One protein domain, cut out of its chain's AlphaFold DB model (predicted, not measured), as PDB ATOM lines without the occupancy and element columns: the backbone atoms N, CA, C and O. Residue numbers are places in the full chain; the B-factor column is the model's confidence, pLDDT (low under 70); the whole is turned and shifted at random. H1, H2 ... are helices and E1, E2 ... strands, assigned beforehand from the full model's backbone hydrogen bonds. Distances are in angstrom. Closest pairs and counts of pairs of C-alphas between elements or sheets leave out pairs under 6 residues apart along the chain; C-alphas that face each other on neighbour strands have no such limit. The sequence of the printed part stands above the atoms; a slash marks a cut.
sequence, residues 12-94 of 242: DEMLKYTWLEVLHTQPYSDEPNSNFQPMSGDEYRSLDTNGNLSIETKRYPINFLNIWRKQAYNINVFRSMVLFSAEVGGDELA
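AT A GLANCE: This is residues 12 to 94 of the 242 residues of an uncharacterized protein of Dehalococcoidia bacterium (UniProt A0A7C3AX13). A twisted antiparallel sheet, in the order E2 E1 E3 E4, has helix H2 over one face, while the loop of residues 26 to 58 runs past the end of E1 and folds back. The printed 83 residues run H1 E1 E2 H2 E3 E4, mixed in class, with under half in these two helices and four strands. The whole is loose, radius of gyration of the C-alphas 14.8 A, spanning 49 by 25 by 19 A.

IN THESE COORDINATES: E1, residues 17 to 25, spans 24.6 A; E3, 78 to 85, spans 20.3 A and bends by 57 degrees at residue 81. E2 is 59 to 61, E4 92 to 94, H1 12 to 16, H2 64 to 71. C-alpha 12 is at (-34.154, -26.694, -53.023), C-alpha 94 at (-40.626, -19.763, -40.815).

HOW THE PARTS SIT: Within hydrogen-bond range are N 84 and O 19 of E3 and E1, 2.9 A, N 60 and O 20 of hairpin E1 and E2, 2.8 A, and N 83 and O 93 of hairpin E3 and E4, 2.8 A. H2 is over E1, height over the sheet 9.9 A, along the strands at 11 degrees on the local plane. E2, H2, E3 form a split strand-helix-strand unit, two strands of one sheet joined through a helix, with E1 between them in the sheet, and its crossover is right-handed. H1 only grazes the sheet. In H1 and H2 every O i to N i+4 pair is within range.

THE WHOLE: The C-alphas farthest apart, Asp 12 and Asn 33, are 49.0 A apart. The printed part has no cut; E1 to E2 is a long link. pLDDT is under 70 at residues 25 to 43 and 72 to 80.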
ATOM      1  N   ASP A  12     -32.881 -26.862 -52.314       86.94
ATOM      2  CA  ASP A  12     -34.154 -26.694 -53.023       86.94
ATOM      3  C   ASP A  12     -35.013 -25.587 -52.396       86.94
ATOM      4  O   ASP A  12     -35.583 -24.757 -53.106       86.94
ATOM      5  N   GLU A  13     -35.052 -25.496 -51.062       85.50
ATOM      6  CA  GLU A  13     -35.727 -24.390 -50.371       85.50
ATOM      7  C   GLU A  13     -35.066 -23.040 -50.706       85.50
ATOM      8  O   GLU A  13     -35.770 -22.062 -50.951       85.50
ATOM      9  N   MET A  14     -33.733 -22.978 -50.817       84.31
ATOM     10  CA  MET A  14     -33.035 -21.755 -51.249       84.31
ATOM     11  C   MET A  14     -33.406 -21.301 -52.670       84.31
ATOM     12  O   MET A  14     -33.228 -20.127 -52.988       84.31
ATOM     13  N   LEU A  15     -33.891 -22.203 -53.531       84.69
ATOM     14  CA  LEU A  15     -34.387 -21.853 -54.867       84.69
ATOM     15  C   LEU A  15     -35.848 -21.383 -54.836       84.69
ATOM     16  O   LEU A  15     -36.237 -20.559 -55.661       84.69
ATOM     17  N   LYS A  16     -36.651 -21.892 -53.891       86.12
ATOM     18  CA  LYS A  16     -38.080 -21.559 -53.752       86.12
ATOM     19  C   LYS A  16     -38.309 -20.202 -53.081       86.12
ATOM     20  O   LYS A  16     -39.239 -19.481 -53.450       86.12
ATOM     21  N   TYR A  17     -37.496 -19.872 -52.082       86.56
ATOM     22  CA  TYR A  17     -37.645 -18.664 -51.275       86.56
ATOM     23  C   TYR A  17     -36.620 -17.616 -51.687       86.56
ATOM     24  O   TYR A  17     -35.420 -17.872 -51.661       86.56
ATOM     25  N   THR A  18     -37.088 -16.426 -52.060       83.44
ATOM     26  CA  THR A  18     -36.228 -15.378 -52.636       83.44
ATOM     27  C   THR A  18     -36.233 -14.087 -51.834       83.44
ATOM     28  O   THR A  18     -35.303 -13.290 -51.975       83.44
ATOM     29  N   TRP A  19     -37.252 -13.881 -50.997       85.56
ATOM     30  CA  TRP A  19     -37.460 -12.637 -50.265       85.56
ATOM     31  C   TRP A  19     -37.465 -12.855 -48.752       85.56
ATOM     32  O   TRP A  19     -37.871 -13.909 -48.267       85.56
ATOM     33  N   LEU A  20     -37.056 -11.830 -48.011       85.69
ATOM     34  CA  LEU A  20     -37.108 -11.760 -46.552       85.69
ATOM     35  C   LEU A  20     -37.556 -10.372 -46.098       85.69
ATOM     36  O   LEU A  20     -37.451  -9.403 -46.852       85.69
ATOM     37  N   GLU A  21     -38.001 -10.275 -44.854       81.25
ATOM     38  CA  GLU A  21     -38.172  -8.999 -44.161       81.25
ATOM     39  C   GLU A  21     -37.026  -8.807 -43.165       81.25
ATOM     40  O   GLU A  21     -36.518  -9.756 -42.558       81.25
ATOM     41  N   VAL A  22     -36.585  -7.564 -43.010       75.44
ATOM     42  CA  VAL A  22     -35.575  -7.187 -42.019       75.44
ATOM     43  C   VAL A  22     -36.251  -6.431 -40.888       75.44
ATOM     44  O   VAL A  22     -37.261  -5.766 -41.098       75.44
ATOM     45  N   LEU A  23     -35.699  -6.541 -39.686       71.56
ATOM     46  CA  LEU A  23     -36.174  -5.782 -38.542       71.56
ATOM     47  C   LEU A  23     -34.979  -5.273 -37.754       71.56
ATOM     48  O   LEU A  23     -34.020  -5.982 -37.481       71.56
ATOM     49  N   HIS A  24     -35.044  -4.025 -37.358       70.62
ATOM     50  CA  HIS A  24     -34.061  -3.397 -36.524       70.62
ATOM     51  C   HIS A  24     -34.801  -2.649 -35.427       70.62
ATOM     52  O   HIS A  24     -35.362  -1.579 -35.647       70.62
ATOM     53  N   THR A  25     -34.801  -3.217 -34.229       60.19
ATOM     54  CA  THR A  25     -35.049  -2.425 -33.028       60.19
ATOM     55  C   THR A  25     -33.873  -1.467 -32.888       60.19
ATOM     56  O   THR A  25     -32.730  -1.928 -33.007       60.19
ATOM     57  N   GLN A  26     -34.112  -0.178 -32.604       53.72
ATOM     58  CA  GLN A  26     -33.025   0.672 -32.105       53.72
ATOM     59  C   GLN A  26     -32.247  -0.108 -31.041       53.72
ATOM     60  O   GLN A  26     -32.866  -0.877 -30.294       53.72
ATOM     61  N   PRO A  27     -30.909   0.020 -30.991       48.47
ATOM     62  CA  PRO A  27     -30.155  -0.647 -29.952       48.47
ATOM     63  C   PRO A  27     -30.810  -0.241 -28.636       48.47
ATOM     64  O   PRO A  27     -30.896   0.949 -28.332       48.47
ATOM     65  N   TYR A  28     -31.327  -1.217 -27.884       45.50
ATOM     66  CA  TYR A  28     -31.557  -0.988 -26.469       45.50
ATOM     67  C   TYR A  28     -30.229  -0.445 -25.974       45.50
ATOM     68  O   TYR A  28     -29.216  -1.144 -26.084       45.50
ATOM     69  N   SER A  29     -30.186   0.815 -25.537       43.41
ATOM     70  CA  SER A  29     -29.011   1.212 -24.797       43.41
ATOM     71  C   SER A  29     -29.034   0.294 -23.578       43.41
ATOM     72  O   SER A  29     -29.963   0.296 -22.772       43.41
ATOM     73  N   ASP A  30     -28.021  -0.560 -23.457       45.66
ATOM     74  CA  ASP A  30     -27.733  -1.201 -22.177       45.66
ATOM     75  C   ASP A  30     -27.259  -0.129 -21.151       45.66
ATOM     76  O   ASP A  30     -26.899  -0.454 -20.019       45.66
ATOM     77  N   GLU A  31     -27.280   1.162 -21.533       42.81
ATOM     78  CA  GLU A  31     -26.953   2.349 -20.755       42.81
ATOM     79  C   GLU A  31     -28.124   2.801 -19.860       42.81
ATOM     80  O   GLU A  31     -29.183   3.194 -20.339       42.81
ATOM     81  N   PRO A  32     -27.933   2.881 -18.534       41.78
ATOM     82  CA  PRO A  32     -28.894   3.530 -17.642       41.78
ATOM     83  C   PRO A  32     -28.844   5.066 -17.702       41.78
ATOM     84  O   PRO A  32     -29.730   5.705 -17.146       41.78
ATOM     85  N   ASN A  33     -27.792   5.643 -18.301       41.12
ATOM     86  CA  ASN A  33     -27.449   7.068 -18.207       41.12
ATOM     87  C   ASN A  33     -27.124   7.724 -19.555       41.12
ATOM     88  O   ASN A  33     -26.648   8.863 -19.576       41.12
ATOM     89  N   SER A  34     -27.395   7.061 -20.679       40.81
ATOM     90  CA  SER A  34     -27.475   7.804 -21.924       40.81
ATOM     91  C   SER A  34     -28.602   8.821 -21.771       40.81
ATOM     92  O   SER A  34     -29.741   8.459 -21.492       40.81
ATOM     93  N   ASN A  35     -28.340  10.095 -22.055       41.22
ATOM     94  CA  ASN A  35     -29.427  11.020 -22.390       41.22
ATOM     95  C   ASN A  35     -30.202  10.562 -23.651       41.22
ATOM     96  O   ASN A  35     -31.187  11.196 -24.020       41.22
ATOM     97  N   PHE A  36     -29.806   9.449 -24.293       38.31
ATOM     98  CA  PHE A  36     -30.738   8.601 -25.028       38.31
ATOM     99  C   PHE A  36     -31.722   7.993 -24.038       38.31
ATOM    100  O   PHE A  36     -31.469   6.957 -23.423       38.31
ATOM    101  N   GLN A  37     -32.880   8.632 -23.911       34.91
ATOM    102  CA  GLN A  37     -34.062   7.870 -23.554       34.91
ATOM    103  C   GLN A  37     -34.189   6.735 -24.576       34.91
ATOM    104  O   GLN A  37     -33.977   7.007 -25.764       34.91
ATOM    105  N   PRO A  38     -34.519   5.491 -24.174       38.88
ATOM    106  CA  PRO A  38     -35.021   4.531 -25.141       38.88
ATOM    107  C   PRO A  38     -36.144   5.257 -25.871       38.88
ATOM    108  O   PRO A  38     -37.125   5.658 -25.242       38.88
ATOM    109  N   MET A  39     -35.959   5.533 -27.161       39.84
ATOM    110  CA  MET A  39     -37.058   6.029 -27.963       39.84
ATOM    111  C   MET A  39     -38.077   4.902 -27.958       39.84
ATOM    112  O   MET A  39     -37.949   3.920 -28.682       39.84
ATOM    113  N   SER A  40     -39.061   5.005 -27.074       40.94
ATOM    114  CA  SER A  40     -40.261   4.203 -27.159       40.94
ATOM    115  C   SER A  40     -40.864   4.486 -28.535       40.94
ATOM    116  O   SER A  40     -41.450   5.550 -28.721       40.94
ATOM    117  N   GLY A  41     -40.695   3.589 -29.506       49.91
ATOM    118  CA  GLY A  41     -41.532   3.639 -30.704       49.91
ATOM    119  C   GLY A  41     -40.976   3.042 -31.986       49.91
ATOM    120  O   GLY A  41     -41.742   2.385 -32.685       49.91
ATOM    121  N   ASP A  42     -39.697   3.222 -32.313       56.59
ATOM    122  CA  ASP A  42     -39.294   3.021 -33.710       56.59
ATOM    123  C   ASP A  42     -38.566   1.686 -33.919       56.59
ATOM    124  O   ASP A  42     -37.341   1.576 -33.867       56.59
ATOM    125  N   GLU A  43     -39.362   0.646 -34.174       69.81
ATOM    126  CA  GLU A  43     -38.911  -0.560 -34.866       69.81
ATOM    127  C   GLU A  43     -38.736  -0.237 -36.356       69.81
ATOM    128  O   GLU A  43     -39.712  -0.063 -37.091       69.81
ATOM    129  N   TYR A  44     -37.493  -0.168 -36.829       74.12
ATOM    130  CA  TYR A  44     -37.209   0.018 -38.247       74.12
ATOM    131  C   TYR A  44     -37.324  -1.318 -38.979       74.12
ATOM    132  O   TYR A  44     -36.726  -2.315 -38.591       74.12
ATOM    133  N   ARG A  45     -38.083  -1.352 -40.068       76.94
ATOM    134  CA  ARG A  45     -38.398  -2.565 -40.839       76.94
ATOM    135  C   ARG A  45     -37.802  -2.542 -42.249       76.94
ATOM    136  O   ARG A  45     -37.912  -3.517 -42.990       76.94
ATOM    137  N   SER A  46     -37.194  -1.425 -42.660       81.50
ATOM    138  CA  SER A  46     -36.642  -1.265 -44.009       81.50
ATOM    139  C   SER A  46     -35.665  -0.089 -44.148       81.50
ATOM    140  O   SER A  46     -35.368   0.611 -43.182       81.50
ATOM    141  N   LEU A  47     -35.144   0.111 -45.366       82.25
ATOM    142  CA  LEU A  47     -34.488   1.342 -45.812       82.25
ATOM    143  C   LEU A  47     -35.456   2.171 -46.670       82.25
ATOM    144  O   LEU A  47     -36.172   1.621 -47.518       82.25
ATOM    145  N   ASP A  48     -35.449   3.492 -46.500       84.50
ATOM    146  CA  ASP A  48     -36.103   4.448 -47.397       84.50
ATOM    147  C   ASP A  48     -35.399   4.520 -48.773       84.50
ATOM    148  O   ASP A  48     -34.446   3.790 -49.056       84.50
ATOM    149  N   THR A  49     -35.884   5.381 -49.671       84.56
ATOM    150  CA  THR A  49     -35.299   5.545 -51.017       84.56
ATOM    151  C   THR A  49     -33.881   6.120 -51.013       84.56
ATOM    152  O   THR A  49     -33.182   6.000 -52.014       84.56
ATOM    153  N   ASN A  50     -33.458   6.735 -49.910       84.69
ATOM    154  CA  ASN A  50     -32.131   7.316 -49.726       84.69
ATOM    155  C   ASN A  50     -31.183   6.364 -48.976       84.69
ATOM    156  O   ASN A  50     -30.012   6.689 -48.796       84.69
ATOM    157  N   GLY A  51     -31.667   5.189 -48.554       79.88
ATOM    158  CA  GLY A  51     -30.893   4.219 -47.787       79.88
ATOM    159  C   GLY A  51     -30.905   4.447 -46.273       79.88
ATOM    160  O   GLY A  51     -30.126   3.798 -45.581       79.88
ATOM    161  N   ASN A  52     -31.762   5.329 -45.748       81.56
ATOM    162  CA  ASN A  52     -31.901   5.551 -44.305       81.56
ATOM    163  C   ASN A  52     -32.865   4.542 -43.678       81.56
ATOM    164  O   ASN A  52     -33.780   4.068 -44.347       81.56
ATOM    165  N   LEU A  53     -32.710   4.263 -42.382       78.06
ATOM    166  CA  LEU A  53     -33.629   3.403 -41.631       78.06
ATOM    167  C   LEU A  53     -35.076   3.928 -41.691       78.06
ATOM    168  O   LEU A  53     -35.327   5.124 -41.556       78.06
ATOM    169  N   SER A  54     -36.031   3.020 -41.885       80.94
ATOM    170  CA  SER A  54     -37.457   3.317 -42.047       80.94
ATOM    171  C   SER A  54     -38.323   2.303 -41.302       80.94
ATOM    172  O   SER A  54     -38.003   1.117 -41.268       80.94
ATOM    173  N   ILE A  55     -39.431   2.765 -40.718       82.12
ATOM    174  CA  ILE A  55     -40.427   1.928 -40.020       82.12
ATOM    175  C   ILE A  55     -41.343   1.153 -40.980       82.12
ATOM    176  O   ILE A  55     -42.060   0.245 -40.565       82.12
ATOM    177  N   GLU A  56     -41.315   1.491 -42.271       83.62
ATOM    178  CA  GLU A  56     -42.133   0.836 -43.288       83.62
ATOM    179  C   GLU A  56     -41.694  -0.610 -43.500       83.62
ATOM    180  O   GLU A  56     -40.499  -0.902 -43.555       83.62
ATOM    181  N   THR A  57     -42.646  -1.524 -43.680       83.19
ATOM    182  CA  THR A  57     -42.321  -2.929 -43.969       83.19
ATOM    183  C   THR A  57     -41.982  -3.088 -45.446       83.19
ATOM    184  O   THR A  57     -42.768  -2.709 -46.315       83.19
ATOM    185  N   LYS A  58     -40.816  -3.669 -45.747       86.06
ATOM    186  CA  LYS A  58     -40.415  -4.002 -47.120       86.06
ATOM    187  C   LYS A  58     -39.806  -5.391 -47.183       86.06
ATOM    188  O   LYS A  58     -39.098  -5.823 -46.277       86.06
ATOM    189  N   ARG A  59     -40.050  -6.053 -48.311       86.94
ATOM    190  CA  ARG A  59     -39.412  -7.319 -48.659       86.94
ATOM    191  C   ARG A  59     -38.160  -7.051 -49.472       86.94
ATOM    192  O   ARG A  59     -38.169  -6.246 -50.403       86.94
ATOM    193  N   TYR A  60     -37.103  -7.764 -49.132       86.62
ATOM    194  CA  TYR A  60     -35.798  -7.643 -49.753       86.62
ATOM    195  C   TYR A  60     -35.328  -8.981 -50.298       86.62
ATOM    196  O   TYR A  60     -35.662 -10.015 -49.719       86.62
ATOM    197  N   PRO A  61     -34.554  -8.991 -51.395       86.81
ATOM    198  CA  PRO A  61     -33.950 -10.224 -51.866       86.81
ATOM    199  C   PRO A  61     -33.000 -10.768 -50.793       86.81
ATOM    200  O   PRO A  61     -32.390 -10.001 -50.052       86.81
ATOM    201  N   ILE A  62     -32.830 -12.087 -50.712       80.38
ATOM    202  CA  ILE A  62     -31.997 -12.731 -49.677       80.38
ATOM    203  C   ILE A  62     -30.580 -12.137 -49.566       80.38
ATOM    204  O   ILE A  62     -30.029 -12.005 -48.471       80.38
ATOM    205  N   ASN A  63     -29.981 -11.742 -50.693       80.31
ATOM    206  CA  ASN A  63     -28.642 -11.147 -50.724       80.31
ATOM    207  C   ASN A  63     -28.563  -9.747 -50.077       80.31
ATOM    208  O   ASN A  63     -27.462  -9.248 -49.837       80.31
ATOM    209  N   PHE A  64     -29.702  -9.132 -49.751       83.94
ATOM    210  CA  PHE A  64     -29.784  -7.839 -49.086       83.94
ATOM    211  C   PHE A  64     -29.210  -7.848 -47.667       83.94
ATOM    212  O   PHE A  64     -28.756  -6.806 -47.209       83.94
ATOM    213  N   LEU A  65     -29.135  -9.003 -46.990       78.12
ATOM    214  CA  LEU A  65     -28.567  -9.088 -45.635       78.12
ATOM    215  C   LEU A  65     -27.139  -8.534 -45.554       78.12
ATOM    216  O   LEU A  65     -26.772  -7.932 -44.551       78.12
ATOM    217  N   ASN A  66     -26.344  -8.671 -46.619       77.94
ATOM    218  CA  ASN A  66     -24.994  -8.106 -46.660       77.94
ATOM    219  C   ASN A  66     -25.004  -6.574 -46.739       77.94
ATOM    220  O   ASN A  66     -24.177  -5.919 -46.107       77.94
ATOM    221  N   ILE A  67     -25.946  -6.004 -47.497       81.44
ATOM    222  CA  ILE A  67     -26.144  -4.552 -47.584       81.44
ATOM    223  C   ILE A  67     -26.615  -4.035 -46.226       81.44
ATOM    224  O   ILE A  67     -26.043  -3.090 -45.692       81.44
ATOM    225  N   TRP A  68     -27.611  -4.704 -45.649       77.31
ATOM    226  CA  TRP A  68     -28.200  -4.349 -44.368       77.31
ATOM    227  C   TRP A  68     -27.171  -4.399 -43.227       77.31
ATOM    228  O   TRP A  68     -27.043  -3.429 -42.487       77.31
ATOM    229  N   ARG A  69     -26.333  -5.449 -43.159       74.12
ATOM    230  CA  ARG A  69     -25.223  -5.556 -42.189       74.12
ATOM    231  C   ARG A  69     -24.222  -4.405 -42.319       74.12
ATOM    232  O   ARG A  69     -23.737  -3.905 -41.311       74.12
ATOM    233  N   LYS A  70     -23.908  -3.982 -43.549       76.00
ATOM    234  CA  LYS A  70     -22.989  -2.863 -43.794       76.00
ATOM    235  C   LYS A  70     -23.588  -1.524 -43.354       76.00
ATOM    236  O   LYS A  70     -22.866  -0.705 -42.801       76.00
ATOM    237  N   GLN A  71     -24.874  -1.298 -43.621       74.12
ATOM    238  CA  GLN A  71     -25.550  -0.043 -43.268       74.12
ATOM    239  C   GLN A  71     -25.785   0.089 -41.762       74.12
ATOM    240  O   GLN A  71     -25.657   1.176 -41.214       74.12
ATOM    241  N   ALA A  72     -26.071  -1.021 -41.086       68.00
ATOM    242  CA  ALA A  72     -26.295  -1.063 -39.645       68.00
ATOM    243  C   ALA A  72     -25.058  -1.562 -38.872       68.00
ATOM    244  O   ALA A  72     -25.169  -2.276 -37.873       68.00
ATOM    245  N   TYR A  73     -23.863  -1.201 -39.348       67.94
ATOM    246  CA  TYR A  73     -22.610  -1.509 -38.664       67.94
ATOM    247  C   TYR A  73     -22.616  -0.921 -37.243       67.94
ATOM    248  O   TYR A  73     -23.007   0.230 -37.056       67.94
ATOM    249  N   ASN A  74     -22.171  -1.704 -36.254       62.56
ATOM    250  CA  ASN A  74     -22.210  -1.385 -34.816       62.56
ATOM    251  C   ASN A  74     -23.606  -1.288 -34.180       62.56
ATOM    252  O   ASN A  74     -23.734  -0.732 -33.089       62.56
ATOM    253  N   ILE A  75     -24.645  -1.839 -34.813       63.97
ATOM    254  CA  ILE A  75     -25.997  -1.832 -34.250       63.97
ATOM    255  C   ILE A  75     -26.567  -3.252 -34.171       63.97
ATOM    256  O   ILE A  75     -26.252  -4.119 -34.985       63.97
ATOM    257  N   ASN A  76     -27.418  -3.502 -33.170       61.41
ATOM    258  CA  ASN A  76     -28.112  -4.778 -33.015       61.41
ATOM    259  C   ASN A  76     -29.138  -4.946 -34.128       61.41
ATOM    260  O   ASN A  76     -30.212  -4.352 -34.104       61.41
ATOM    261  N   VAL A  77     -28.803  -5.762 -35.116       62.12
ATOM    262  CA  VAL A  77     -29.681  -6.028 -36.245       62.12
ATOM    263  C   VAL A  77     -30.338  -7.380 -36.088       62.12
ATOM    264  O   VAL A  77     -29.653  -8.386 -35.879       62.12
ATOM    265  N   PHE A  78     -31.651  -7.395 -36.279       68.25
ATOM    266  CA  PHE A  78     -32.431  -8.608 -36.377       68.25
ATOM    267  C   PHE A  78     -32.868  -8.827 -37.833       68.25
ATOM    268  O   PHE A  78     -32.763  -7.969 -38.715       68.25
ATOM    269  N   ARG A  79     -33.352 -10.019 -38.131       67.94
ATOM    270  CA  ARG A  79     -34.114 -10.272 -39.353       67.94
ATOM    271  C   ARG A  79     -35.359 -11.043 -39.006       67.94
ATOM    272  O   ARG A  79     -35.352 -11.793 -38.026       67.94
ATOM    273  N   SER A  80     -36.391 -10.878 -39.832       65.38
ATOM    274  CA  SER A  80     -37.565 -11.711 -39.686       65.38
ATOM    275  C   SER A  80     -37.178 -13.167 -39.952       65.38
ATOM    276  O   SER A  80     -36.383 -13.506 -40.835       65.38
ATOM    277  N   MET A  81     -37.762 -14.046 -39.157       70.25
ATOM    278  CA  MET A  81     -37.769 -15.481 -39.360       70.25
ATOM    279  C   MET A  81     -38.859 -15.841 -40.373       70.25
ATOM    280  O   MET A  81     -39.547 -16.823 -40.164       70.25
ATOM    281  N   VAL A  82     -39.108 -15.049 -41.419       78.44
ATOM    282  CA  VAL A  82     -40.082 -15.411 -42.458       78.44
ATOM    283  C   VAL A  82     -39.476 -15.149 -43.826       78.44
ATOM    284  O   VAL A  82     -39.109 -14.023 -44.166       78.44
ATOM    285  N   LEU A  83     -39.355 -16.218 -44.607       84.00
ATOM    286  CA  LEU A  83     -38.972 -16.159 -46.006       84.00
ATOM    287  C   LEU A  83     -40.215 -16.270 -46.880       84.00
ATOM    288  O   LEU A  83     -41.110 -17.064 -46.600       84.00
ATOM    289  N   PHE A  84     -40.235 -15.506 -47.966       85.50
ATOM    290  CA  PHE A  84     -41.354 -15.466 -48.897       85.50
ATOM    291  C   PHE A  84     -40.929 -16.014 -50.256       85.50
ATOM    292  O   PHE A  84     -39.827 -15.735 -50.752       85.50
ATOM    293  N   SER A  85     -41.820 -16.803 -50.855       84.44
ATOM    294  CA  SER A  85     -41.661 -17.266 -52.229       84.44
ATOM    295  C   SER A  85     -41.648 -16.095 -53.221       84.44
ATOM    296  O   SER A  85     -42.193 -15.021 -52.954       84.44
ATOM    297  N   ALA A  86     -41.018 -16.304 -54.378       79.06
ATOM    298  CA  ALA A  86     -41.101 -15.381 -55.507       79.06
ATOM    299  C   ALA A  86     -42.515 -15.303 -56.106       79.06
ATOM    300  O   ALA A  86     -42.863 -14.303 -56.734       79.06
ATOM    301  N   GLU A  87     -43.316 -16.355 -55.935       80.31
ATOM    302  CA  GLU A  87     -44.651 -16.454 -56.511       80.31
ATOM    303  C   GLU A  87     -45.671 -15.649 -55.697       80.31
ATOM    304  O   GLU A  87     -45.710 -15.698 -54.465       80.31
ATOM    305  N   VAL A  88     -46.533 -14.904 -56.395       74.06
ATOM    306  CA  VAL A  88     -47.638 -14.173 -55.766       74.06
ATOM    307  C   VAL A  88     -48.601 -15.182 -55.141       74.06
ATOM    308  O   VAL A  88     -49.189 -15.996 -55.846       74.06
ATOM    309  N   GLY A  89     -48.766 -15.118 -53.817       70.50
ATOM    310  CA  GLY A  89     -49.576 -16.076 -53.057       70.50
ATOM    311  C   GLY A  89     -48.857 -17.384 -52.706       70.50
ATOM    312  O   GLY A  89     -49.508 -18.299 -52.209       70.50
ATOM    313  N   GLY A  90     -47.548 -17.482 -52.961       75.25
ATOM    314  CA  GLY A  90     -46.739 -18.629 -52.559       75.25
ATOM    315  C   GLY A  90     -46.557 -18.736 -51.042       75.25
ATOM    316  O   GLY A  90     -46.807 -17.788 -50.296       75.25
ATOM    317  N   ASP A  91     -46.103 -19.909 -50.599       79.88
ATOM    318  CA  ASP A  91     -45.931 -20.213 -49.177       79.88
ATOM    319  C   ASP A  91     -44.925 -19.280 -48.486       79.88
ATOM    320  O   ASP A  91     -43.967 -18.782 -49.090       79.88
ATOM    321  N   GLU A  92     -45.106 -19.133 -47.178       82.62
ATOM    322  CA  GLU A  92     -44.131 -18.554 -46.261       82.62
ATOM    323  C   GLU A  92     -43.345 -19.672 -45.575       82.62
ATOM    324  O   GLU A  92     -43.878 -20.749 -45.297       82.62
ATOM    325  N   LEU A  93     -42.074 -19.417 -45.281       81.56
ATOM    326  CA  LEU A  93     -41.247 -20.332 -44.508       81.56
ATOM    327  C   LEU A  93     -40.720 -19.653 -43.253       81.56
ATOM    328  O   LEU A  93     -39.956 -18.690 -43.326       81.56
ATOM    329  N   ALA A  94     -41.120 -20.196 -42.107       78.50
ATOM    330  CA  ALA A  94     -40.626 -19.763 -40.815       78.50
ATOM    331  C   ALA A  94     -39.141 -20.123 -40.637       78.50
ATOM    332  O   ALA A  94     -38.697 -21.210 -40.991       78.50
TER     333      ALA A  94